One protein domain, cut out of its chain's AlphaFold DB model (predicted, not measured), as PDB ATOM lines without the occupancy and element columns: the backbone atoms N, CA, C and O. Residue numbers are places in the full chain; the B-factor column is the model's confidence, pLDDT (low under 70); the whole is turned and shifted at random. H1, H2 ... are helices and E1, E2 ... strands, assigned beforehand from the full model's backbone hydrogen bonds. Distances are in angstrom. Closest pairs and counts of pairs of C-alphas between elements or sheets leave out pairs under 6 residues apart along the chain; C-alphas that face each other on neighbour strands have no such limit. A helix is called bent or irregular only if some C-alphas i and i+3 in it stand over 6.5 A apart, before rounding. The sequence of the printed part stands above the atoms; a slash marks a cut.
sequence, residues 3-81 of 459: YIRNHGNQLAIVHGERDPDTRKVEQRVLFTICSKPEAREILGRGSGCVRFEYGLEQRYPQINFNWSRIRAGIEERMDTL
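Overview. This is residues 3 to 81 of the 459 residues of the protein "Tetratricopeptide repeat protein" of Enhygromyxa salina (UniProt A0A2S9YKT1). A strongly twisted three-stranded meander of E1, E2 and E3 has H3 packed along one face, over E1 and E2, with H1 side by side with H3 and H2 making an L-shaped corner with H1. The far end of the E2 and E3 hairpin, with its turn at residues 19 to 24, reaches away from the helices and makes one end of the longest axis. The printed part has 79 residues, with three named strands followed by three named helices, E1 E2 E3 H1 H2 H3; the sheet order is E1 - E2 - E3, all antiparallel. The class is mixed, and the whole is compact, with a radius of gyration of the C-alphas of 13.2 A, yet elongated in outline, spanning 42 by 27 by 17 A.

Arrangement. The inner strand E2, residues 10 to 18, forms hairpins with the edge strands E1, residues 3 to 7, and E3, residues 25 to 33. Between E1 and E2, N 5 and O 12 are within hydrogen-bond range at 2.9 A; between E2 and E3, N 17 and O 26 are at 2.8 A. E3 bends by 54 degrees at residue 30. H3, residues 67 to 80, is on the sheet at a height of 8.1 A, over E1 and E2, and runs along the strands, at 4 degrees to E1 on the local plane. Its closest C-alphas to E1 are those of Gly 73 and Ile 4, 5.6 A apart. H1, residues 36 to 43, touches H3 at a shallow tilt of 15 degrees, opposite ways; their closest C-alphas, of Leu 43 and Arg 71, are 6.2 A apart. H2, residues 47 to 59, touches H1 only at the corner, with residues 48 to 52 alone, about perpendicular at 81 degrees; the closest C-alphas, of Ile 42 and Cys 49, are 4.5 A apart. H2 and H3 are close but not clearly touching, the C-alphas of Glu 53 and Trp 67 being 8.0 A apart. H1 and H2 are only just not on the sheet, each with 4 pairs of C-alphas within 10 A, and both are apart from E1 and E2. In H1 and H2 every O i to N i+4 pair is within hydrogen-bond range; in H3, 7 of 10 are.

Along the chain. E1 starts at C-alpha 3, (-7.562, 14.122, 5.932), and is 12.6 A long; E2 is 24.4 A and E3 22.8 A. E2 ends at C-alpha 18, (-4.930, 27.630, -1.291). H1 is 10.3 A long, H2 18.3 A and H3 19.8 A. H3 is irregular, C-alphas 76 and 79 being 7.9 A apart, and ends at C-alpha 80, (-11.012, 11.390, 21.404).

Size, cuts and confidence. The two C-alphas farthest apart, of Asp 21 and Gly 46, are 42.9 A apart. The printed part, residues 3 to 81, has no cut and no long link. The mean pLDDT of the printed part is 88.3, and residues 45 to 46 are under 70.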
ATOM      1  N   TYR A   3      -8.154  14.905   4.839       92.69
ATOM      2  CA  TYR A   3      -7.562  14.122   5.932       92.69
ATOM      3  C   TYR A   3      -8.271  14.382   7.271       92.69
ATOM      4  O   TYR A   3      -9.045  15.327   7.389       92.69
ATOM      5  N   ILE A   4      -8.016  13.533   8.273       95.38
ATOM      6  CA  ILE A   4      -8.612  13.635   9.615       95.38
ATOM      7  C   ILE A   4      -7.725  14.456  10.550       95.38
ATOM      8  O   ILE A   4      -6.505  14.271  10.583       95.38
ATOM      9  N   ARG A   5      -8.348  15.309  11.366       93.81
ATOM     10  CA  ARG A   5      -7.702  16.058  12.449       93.81
ATOM     11  C   ARG A   5      -8.594  16.091  13.694       93.81
ATOM     12  O   ARG A   5      -9.814  16.103  13.575       93.81
ATOM     13  N   ASN A   6      -7.989  16.169  14.878       92.38
ATOM     14  CA  ASN A   6      -8.721  16.461  16.115       92.38
ATOM     15  C   ASN A   6      -9.204  17.918  16.127       92.38
ATOM     16  O   ASN A   6      -8.438  18.835  15.814       92.38
ATOM     17  N   HIS A   7     -10.444  18.122  16.553       87.69
ATOM     18  CA  HIS A   7     -11.058  19.420  16.791       87.69
ATOM     19  C   HIS A   7     -11.749  19.387  18.161       87.69
ATOM     20  O   HIS A   7     -12.922  19.045  18.283       87.69
ATOM     21  N   GLY A   8     -10.985  19.658  19.225       88.75
ATOM     22  CA  GLY A   8     -11.456  19.445  20.596       88.75
ATOM     23  C   GLY A   8     -11.737  17.963  20.868       88.75
ATOM     24  O   GLY A   8     -10.864  17.125  20.656       88.75
ATOM     25  N   ASN A   9     -12.954  17.654  21.318       90.44
ATOM     26  CA  ASN A   9     -13.473  16.292  21.517       90.44
ATOM     27  C   ASN A   9     -14.198  15.735  20.274       90.44
ATOM     28  O   ASN A   9     -14.993  14.805  20.376       90.44
ATOM     29  N   GLN A  10     -13.978  16.333  19.105       92.75
ATOM     30  CA  GLN A  10     -14.552  15.916  17.829       92.75
ATOM     31  C   GLN A  10     -13.436  15.594  16.834       92.75
ATOM     32  O   GLN A  10     -12.290  16.026  16.993       92.75
ATOM     33  N   LEU A  11     -13.778  14.879  15.764       94.94
ATOM     34  CA  LEU A  11     -12.885  14.689  14.621       94.94
ATOM     35  C   LEU A  11     -13.392  15.501  13.440       94.94
ATOM     36  O   LEU A  11     -14.569  15.453  13.117       94.94
ATOM     37  N   ALA A  12     -12.507  16.211  12.755       94.62
ATOM     38  CA  ALA A  12     -12.834  16.945  11.544       94.62
ATOM     39  C   ALA A  12     -12.186  16.271  10.330       94.62
ATOM     40  O   ALA A  12     -10.980  16.005  10.326       94.62
ATOM     41  N   ILE A  13     -12.975  16.040   9.282       95.50
ATOM     42  CA  ILE A  13     -12.463  15.819   7.930       95.50
ATOM     43  C   ILE A  13     -12.162  17.201   7.361       95.50
ATOM     44  O   ILE A  13     -13.067  18.016   7.198       95.50
ATOM     45  N   VAL A  14     -10.895  17.475   7.066       94.12
ATOM     46  CA  VAL A  14     -10.433  18.790   6.612       94.12
ATOM     47  C   VAL A  14      -9.758  18.707   5.251       94.12
ATOM     48  O   VAL A  14      -9.168  17.689   4.885       94.12
ATOM     49  N   HIS A  15      -9.809  19.810   4.514       92.38
ATOM     50  CA  HIS A  15      -9.090  20.009   3.264       92.38
ATOM     51  C   HIS A  15      -8.288  21.306   3.329       92.38
ATOM     52  O   HIS A  15      -8.799  22.333   3.760       92.38
ATOM     53  N   GLY A  16      -7.024  21.249   2.910       88.38
ATOM     54  CA  GLY A  16      -6.228  22.456   2.699       88.38
ATOM     55  C   GLY A  16      -6.565  23.062   1.343       88.38
ATOM     56  O   GLY A  16      -6.317  22.410   0.328       88.38
ATOM     57  N   GLU A  17      -7.103  24.272   1.344       81.75
ATOM     58  CA  GLU A  17      -7.389  25.079   0.160       81.75
ATOM     59  C   GLU A  17      -6.369  26.215   0.084       81.75
ATOM     60  O   GLU A  17      -5.935  26.736   1.110       81.75
ATOM     61  N   ARG A  18      -5.897  26.547  -1.120       80.94
ATOM     62  CA  ARG A  18      -4.930  27.630  -1.291       80.94
ATOM     63  C   ARG A  18      -5.684  28.876  -1.707       80.94
ATOM     64  O   ARG A  18      -6.297  28.869  -2.769       80.94
ATOM     65  N   ASP A  19      -5.589  29.913  -0.893       75.44
ATOM     66  CA  ASP A  19      -6.114  31.226  -1.228       75.44
ATOM     67  C   ASP A  19      -5.444  31.706  -2.536       75.44
ATOM     68  O   ASP A  19      -4.204  31.707  -2.620       75.44
ATOM     69  N   PRO A  20      -6.230  32.036  -3.577       72.25
ATOM     70  CA  PRO A  20      -5.704  32.428  -4.880       72.25
ATOM     71  C   PRO A  20      -4.908  33.741  -4.831       72.25
ATOM     72  O   PRO A  20      -3.917  33.869  -5.557       72.25
ATOM     73  N   ASP A  21      -5.259  34.655  -3.928       77.00
ATOM     74  CA  ASP A  21      -4.658  35.982  -3.806       77.00
ATOM     75  C   ASP A  21      -3.468  35.965  -2.845       77.00
ATOM     76  O   ASP A  21      -2.372  36.440  -3.163       77.00
ATOM     77  N   THR A  22      -3.636  35.361  -1.666       84.56
ATOM     78  CA  THR A  22      -2.595  35.377  -0.625       84.56
ATOM     79  C   THR A  22      -1.606  34.218  -0.740       84.56
ATOM     80  O   THR A  22      -0.556  34.223  -0.087       84.56
ATOM     81  N   ARG A  23      -1.915  33.207  -1.566       82.50
ATOM     82  CA  ARG A  23      -1.171  31.940  -1.722       82.50
ATOM     83  C   ARG A  23      -0.996  31.142  -0.425       82.50
ATOM     84  O   ARG A  23      -0.253  30.146  -0.435       82.50
ATOM     85  N   LYS A  24      -1.643  31.544   0.672       85.12
ATOM     86  CA  LYS A  24      -1.635  30.825   1.948       85.12
ATOM     87  C   LYS A  24      -2.556  29.614   1.861       85.12
ATOM     88  O   LYS A  24      -3.495  29.589   1.076       85.12
ATOM     89  N   VAL A  25      -2.234  28.581   2.633       82.81
ATOM     90  CA  VAL A  25      -3.083  27.392   2.735       82.81
ATOM     91  C   VAL A  25      -4.014  27.581   3.921       82.81
ATOM     92  O   VAL A  25      -3.559  27.581   5.065       82.81
ATOM     93  N   GLU A  26      -5.300  27.723   3.639       86.06
ATOM     94  CA  GLU A  26      -6.363  27.756   4.632       86.06
ATOM     95  C   GLU A  26      -6.964  26.359   4.801       86.06
ATOM     96  O   GLU A  26      -6.977  25.539   3.880       86.06
ATOM     97  N   GLN A  27      -7.410  26.039   6.015       87.31
ATOM     98  CA  GLN A  27      -8.036  24.750   6.296       87.31
ATOM     99  C   GLN A  27      -9.547  24.905   6.305       87.31
ATOM    100  O   GLN A  27     -10.106  25.545   7.191       87.31
ATOM    101  N   ARG A  28     -10.204  24.241   5.358       90.00
ATOM    102  CA  ARG A  28     -11.655  24.116   5.312       90.00
ATOM    103  C   ARG A  28     -12.082  22.830   6.007       90.00
ATOM    104  O   ARG A  28     -11.596  21.745   5.675       90.00
ATOM    105  N   VAL A  29     -13.006  22.938   6.958       91.06
ATOM    106  CA  VAL A  29     -13.681  21.773   7.547       91.06
ATOM    107  C   VAL A  29     -14.754  21.299   6.570       91.06
ATOM    108  O   VAL A  29     -15.627  22.068   6.185       91.06
ATOM    109  N   LEU A  30     -14.667  20.039   6.148       90.75
ATOM    110  CA  LEU A  30     -15.628  19.422   5.234       90.75
ATOM    111  C   LEU A  30     -16.781  18.767   5.989       90.75
ATOM    112  O   LEU A  30     -17.927  18.852   5.554       90.75
ATOM    113  N   PHE A  31     -16.462  18.101   7.102       92.69
ATOM    114  CA  PHE A  31     -17.423  17.427   7.967       92.69
ATOM    115  C   PHE A  31     -16.831  17.206   9.360       92.69
ATOM    116  O   PHE A  31     -15.629  16.964   9.488       92.69
ATOM    117  N   THR A  32     -17.677  17.219  10.387       92.88
ATOM    118  CA  THR A  32     -17.282  16.964  11.778       92.88
ATOM    119  C   THR A  32     -17.953  15.694  12.286       92.88
ATOM    120  O   THR A  32     -19.162  15.554  12.204       92.88
ATOM    121  N   ILE A  33     -17.185  14.761  12.826       94.06
ATOM    122  CA  ILE A  33     -17.668  13.543  13.474       94.06
ATOM    123  C   ILE A  33     -17.738  13.829  14.970       94.06
ATOM    124  O   ILE A  33     -16.744  14.235  15.581       94.06
ATOM    125  N   CYS A  34     -18.913  13.622  15.551       92.88
ATOM    126  CA  CYS A  34     -19.235  14.127  16.879       92.88
ATOM    127  C   CYS A  34     -19.303  13.041  17.957       92.88
ATOM    128  O   CYS A  34     -19.338  13.385  19.135       92.88
ATOM    129  N   SER A  35     -19.331  11.750  17.601       94.00
ATOM    130  CA  SER A  35     -19.425  10.663  18.586       94.00
ATOM    131  C   SER A  35     -18.807   9.344  18.117       94.00
ATOM    132  O   SER A  35     -18.694   9.086  16.914       94.00
ATOM    133  N   LYS A  36     -18.441   8.469  19.066       93.31
ATOM    134  CA  LYS A  36     -17.942   7.116  18.755       93.31
ATOM    135  C   LYS A  36     -18.953   6.262  17.976       93.31
ATOM    136  O   LYS A  36     -18.517   5.577  17.051       93.31
ATOM    137  N   PRO A  37     -20.269   6.263  18.284       92.50
ATOM    138  CA  PRO A  37     -21.251   5.551  17.466       92.50
ATOM    139  C   PRO A  37     -21.276   6.018  16.005       92.50
ATOM    140  O   PRO A  37     -21.315   5.179  15.110       92.50
ATOM    141  N   GLU A  38     -21.175   7.327  15.755       92.56
ATOM    142  CA  GLU A  38     -21.108   7.871  14.391       92.56
ATOM    143  C   GLU A  38     -19.830   7.424  13.674       92.56
ATOM    144  O   GLU A  38     -19.890   6.950  12.541       92.56
ATOM    145  N   ALA A  39     -18.675   7.496  14.346       92.75
ATOM    146  CA  ALA A  39     -17.413   7.009  13.793       92.75
ATOM    147  C   ALA A  39     -17.475   5.516  13.437       92.75
ATOM    148  O   ALA A  39     -17.011   5.117  12.371       92.75
ATOM    149  N   ARG A  40     -18.091   4.689  14.290       92.12
ATOM    150  CA  ARG A  40     -18.288   3.257  14.020       92.12
ATOM    151  C   ARG A  40     -19.197   3.006  12.821       92.12
ATOM    152  O   ARG A  40     -18.914   2.089  12.058       92.12
ATOM    153  N   GLU A  41     -20.240   3.811  12.629       91.75
ATOM    154  CA  GLU A  41     -21.106   3.706  11.447       91.75
ATOM    155  C   GLU A  41     -20.338   4.039  10.157       91.75
ATOM    156  O   GLU A  41     -20.477   3.336   9.156       91.75
ATOM    157  N   ILE A  42     -19.469   5.060  10.193       92.19
ATOM    158  CA  ILE A  42     -18.598   5.428   9.063       92.19
ATOM    159  C   ILE A  42     -17.576   4.323   8.763       92.19
ATOM    160  O   ILE A  42     -17.307   4.032   7.600       92.19
ATOM    161  N   LEU A  43     -17.005   3.697   9.796       91.38
ATOM    162  CA  LEU A  43     -16.033   2.603   9.664       91.38
ATOM    163  C   LEU A  43     -16.672   1.249   9.319       91.38
ATOM    164  O   LEU A  43     -15.977   0.316   8.906       91.38
ATOM    165  N   GLY A  44     -17.985   1.121   9.509       84.75
ATOM    166  CA  GLY A  44     -18.733  -0.106   9.280       84.75
ATOM    167  C   GLY A  44     -18.731  -0.558   7.817       84.75
ATOM    168  O   GLY A  44     -18.344   0.160   6.899       84.75
ATOM    169  N   ARG A  45     -19.213  -1.782   7.578       67.81
ATOM    170  CA  ARG A  45     -19.392  -2.351   6.223       67.81
ATOM    171  C   ARG A  45     -20.855  -2.340   5.751       67.81
ATOM    172  O   ARG A  45     -21.201  -3.050   4.812       67.81
ATOM    173  N   GLY A  46     -21.712  -1.586   6.441       68.56
ATOM    174  CA  GLY A  46     -23.142  -1.461   6.152       68.56
ATOM    175  C   GLY A  46     -23.471  -0.341   5.162       68.56
ATOM    176  O   GLY A  46     -22.592   0.357   4.655       68.56
ATOM    177  N   SER A  47     -24.766  -0.140   4.912       71.56
ATOM    178  CA  SER A  47     -25.272   0.907   4.012       71.56
ATOM    179  C   SER A  47     -24.980   2.333   4.496       71.56
ATOM    180  O   SER A  47     -24.910   3.241   3.668       71.56
ATOM    181  N   GLY A  48     -24.771   2.542   5.802       77.50
ATOM    182  CA  GLY A  48     -24.422   3.844   6.374       77.50
ATOM    183  C   GLY A  48     -23.102   4.394   5.840       77.50
ATOM    184  O   GLY A  48     -23.087   5.502   5.310       77.50
ATOM    185  N   CYS A  49     -22.024   3.606   5.888       83.75
ATOM    186  CA  CYS A  49     -20.708   3.989   5.361       83.75
ATOM    187  C   CYS A  49     -20.791   4.462   3.899       83.75
ATOM    188  O   CYS A  49     -20.376   5.574   3.579       83.75
ATOM    189  N   VAL A  50     -21.425   3.667   3.029       82.69
ATOM    190  CA  VAL A  50     -21.584   4.009   1.605       82.69
ATOM    191  C   VAL A  50     -22.380   5.305   1.427       82.69
ATOM    192  O   VAL A  50     -22.013   6.147   0.612       82.69
ATOM    193  N   ARG A  51     -23.455   5.493   2.206       82.69
ATOM    194  CA  ARG A  51     -24.286   6.705   2.153       82.69
ATOM    195  C   ARG A  51     -23.523   7.949   2.616       82.69
ATOM    196  O   ARG A  51     -23.702   9.005   2.015       82.69
ATOM    197  N   PHE A  52     -22.693   7.831   3.651       89.69
ATOM    198  CA  PHE A  52     -21.848   8.920   4.145       89.69
ATOM    199  C   PHE A  52     -20.801   9.335   3.114       89.69
ATOM    200  O   PHE A  52     -20.709  10.513   2.775       89.69
ATOM    201  N   GLU A  53     -20.044   8.366   2.593       90.06
ATOM    202  CA  GLU A  53     -18.983   8.627   1.619       90.06
ATOM    203  C   GLU A  53     -19.549   9.255   0.350       90.06
ATOM    204  O   GLU A  53     -19.075  10.305  -0.080       90.06
ATOM    205  N   TYR A  54     -20.630   8.675  -0.181       84.50
ATOM    206  CA  TYR A  54     -21.328   9.230  -1.333       84.50
ATOM    207  C   TYR A  54     -21.835  10.649  -1.057       84.50
ATOM    208  O   TYR A  54     -21.590  11.542  -1.856       84.50
ATOM    209  N   GLY A  55     -22.497  10.891   0.079       86.12
ATOM    210  CA  GLY A  55     -23.006  12.222   0.415       86.12
ATOM    211  C   GLY A  55     -21.899  13.275   0.551       86.12
ATOM    212  O   GLY A  55     -22.066  14.402   0.092       86.12
ATOM    213  N   LEU A  56     -20.742  12.913   1.115       88.69
ATOM    214  CA  LEU A  56     -19.613  13.836   1.238       88.69
ATOM    215  C   LEU A  56     -18.925  14.104  -0.110       88.69
ATOM    216  O   LEU A  56     -18.531  15.239  -0.374       88.69
ATOM    217  N   GLU A  57     -18.813  13.093  -0.974       86.75
ATOM    218  CA  GLU A  57     -18.324  13.259  -2.351       86.75
ATOM    219  C   GLU A  57     -19.266  14.116  -3.199       86.75
ATOM    220  O   GLU A  57     -18.791  14.930  -3.986       86.75
ATOM    221  N   GLN A  58     -20.582  13.966  -3.021       79.50
ATOM    222  CA  GLN A  58     -21.585  14.785  -3.704       79.50
ATOM    223  C   GLN A  58     -21.528  16.247  -3.266       79.50
ATOM    224  O   GLN A  58     -21.582  17.135  -4.111       79.50
ATOM    225  N   ARG A  59     -21.342  16.505  -1.966       81.19
ATOM    226  CA  ARG A  59     -21.175  17.869  -1.447       81.19
ATOM    227  C   ARG A  59     -19.872  18.522  -1.923       81.19
ATOM    228  O   ARG A  59     -19.816  19.741  -2.072       81.19
ATOM    229  N   TYR A  60     -18.817  17.733  -2.135       82.75
ATOM    230  CA  TYR A  60     -17.486  18.231  -2.499       82.75
ATOM    231  C   TYR A  60     -16.880  17.487  -3.707       82.75
ATOM    232  O   TYR A  60     -15.825  16.849  -3.574       82.75
ATOM    233  N   PRO A  61     -17.479  17.593  -4.910       77.06
ATOM    234  CA  PRO A  61     -17.065  16.833  -6.100       77.06
ATOM    235  C   PRO A  61     -15.658  17.204  -6.607       77.06
ATOM    236  O   PRO A  61     -14.996  16.453  -7.337       77.06
ATOM    237  N   GLN A  62     -15.161  18.375  -6.215       77.75
ATOM    238  CA  GLN A  62     -13.824  18.863  -6.521       77.75
ATOM    239  C   GLN A  62     -12.731  18.200  -5.671       77.75
ATOM    240  O   GLN A  62     -11.570  18.175  -6.091       77.75
ATOM    241  N   ILE A  63     -13.078  17.628  -4.513       85.62
ATOM    242  CA  ILE A  63     -12.118  17.087  -3.550       85.62
ATOM    243  C   ILE A  63     -11.898  15.593  -3.791       85.62
ATOM    244  O   ILE A  63     -12.826  14.799  -3.865       85.62
ATOM    245  N   ASN A  64     -10.629  15.187  -3.863       85.38
ATOM    246  CA  ASN A  64     -10.270  13.772  -3.857       85.38
ATOM    247  C   ASN A  64     -10.194  13.250  -2.412       85.38
ATOM    248  O   ASN A  64      -9.335  13.691  -1.629       85.38
ATOM    249  N   PHE A  65     -11.080  12.311  -2.087       90.62
ATOM    250  CA  PHE A  65     -11.135  11.613  -0.810       90.62
ATOM    251  C   PHE A  65     -10.363  10.293  -0.889       90.62
ATOM    252  O   PHE A  65     -10.720   9.373  -1.620       90.62
ATOM    253  N   ASN A  66      -9.292  10.179  -0.099       92.88
ATOM    254  CA  ASN A  66      -8.638   8.894   0.129       92.88
ATOM    255  C   ASN A  66      -9.323   8.208   1.315       92.88
ATOM    256  O   ASN A  66      -8.889   8.358   2.460       92.88
ATOM    257  N   TRP A  67     -10.411   7.490   1.039       92.88
ATOM    258  CA  TRP A  67     -11.238   6.874   2.076       92.88
ATOM    259  C   TRP A  67     -10.472   5.892   2.956       92.88
ATOM    260  O   TRP A  67     -10.650   5.913   4.168       92.88
ATOM    261  N   SER A  68      -9.538   5.115   2.403       92.12
ATOM    262  CA  SER A  68      -8.683   4.227   3.201       92.12
ATOM    263  C   SER A  68      -7.876   4.996   4.252       92.12
ATOM    264  O   SER A  68      -7.831   4.593   5.412       92.12
ATOM    265  N   ARG A  69      -7.287   6.140   3.877       93.75
ATOM    266  CA  ARG A  69      -6.540   7.001   4.806       93.75
ATOM    267  C   ARG A  69      -7.453   7.713   5.803       93.75
ATOM    268  O   ARG A  69      -7.079   7.861   6.962       93.75
ATOM    269  N   ILE A  70      -8.624   8.169   5.360       95.25
ATOM    270  CA  ILE A  70      -9.613   8.824   6.226       95.25
ATOM    271  C   ILE A  70     -10.097   7.840   7.292       95.25
ATOM    272  O   ILE A  70     -10.024   8.162   8.472       95.25
ATOM    273  N   ARG A  71     -10.494   6.622   6.905       94.75
ATOM    274  CA  ARG A  71     -10.942   5.574   7.833       94.75
ATOM    275  C   ARG A  71      -9.852   5.198   8.839       94.75
ATOM    276  O   ARG A  71     -10.112   5.246  10.035       94.75
ATOM    277  N   ALA A  72      -8.617   4.963   8.388       94.44
ATOM    278  CA  ALA A  72      -7.489   4.723   9.295       94.44
ATOM    279  C   ALA A  72      -7.270   5.892  10.278       94.44
ATOM    280  O   ALA A  72      -6.999   5.688  11.457       94.44
ATOM    281  N   GLY A  73      -7.438   7.133   9.806       95.06
ATOM    282  CA  GLY A  73      -7.331   8.325  10.642       95.06
ATOM    283  C   GLY A  73      -8.445   8.465  11.683       95.06
ATOM    284  O   GLY A  73      -8.175   8.999  12.761       95.06
ATOM    285  N   ILE A  74      -9.662   7.996  11.372       95.00
ATOM    286  CA  ILE A  74     -10.790   7.911  12.314       95.00
ATOM    287  C   ILE A  74     -10.502   6.835  13.366       95.00
ATOM    288  O   ILE A  74     -10.639   7.118  14.553       95.00
ATOM    289  N   GLU A  75     -10.063   5.640  12.955       95.06
ATOM    290  CA  GLU A  75      -9.718   4.535  13.864       95.06
ATOM    291  C   GLU A  75      -8.646   4.945  14.879       95.06
ATOM    292  O   GLU A  75      -8.844   4.779  16.080       95.06
ATOM    293  N   GLU A  76      -7.555   5.562  14.412       95.50
ATOM    294  CA  GLU A  76      -6.435   6.015  15.252       95.50
ATOM    295  C   GLU A  76      -6.870   7.020  16.335       95.50
ATOM    296  O   GLU A  76      -6.253   7.107  17.394       95.50
ATOM    297  N   ARG A  77      -7.920   7.808  16.073       95.38
ATOM    298  CA  ARG A  77      -8.340   8.932  16.930       95.38
ATOM    299  C   ARG A  77      -9.702   8.720  17.578       95.38
ATOM    300  O   ARG A  77     -10.226   9.644  18.200       95.38
ATOM    301  N   MET A  78     -10.274   7.524  17.468       92.12
ATOM    302  CA  MET A  78     -11.627   7.222  17.938       92.12
ATOM    303  C   MET A  78     -11.807   7.495  19.439       92.12
ATOM    304  O   MET A  78     -12.879   7.927  19.857       92.12
ATOM    305  N   ASP A  79     -10.756   7.318  20.242       92.56
ATOM    306  CA  ASP A  79     -10.797   7.539  21.694       92.56
ATOM    307  C   ASP A  79     -10.974   9.012  22.095       92.56
ATOM    308  O   ASP A  79     -11.332   9.298  23.235       92.56
ATOM    309  N   THR A  80     -10.774   9.953  21.165       92.56
ATOM    310  CA  THR A  80     -11.012  11.390  21.404       92.56
ATOM    311  C   THR A  80     -12.490  11.777  21.350       92.56
ATOM    312  O   THR A  80     -12.865  12.836  21.854       92.56
ATOM    313  N   LEU A  81     -13.328  10.928  20.743       93.19
ATOM    314  CA  LEU A  81     -14.752  11.180  20.568       93.19
ATOM    315  C   LEU A  81     -15.537  10.824  21.837       93.19
ATOM    316  O   LEU A  81     -15.216   9.838  22.502       93.19
TER     317      LEU A  81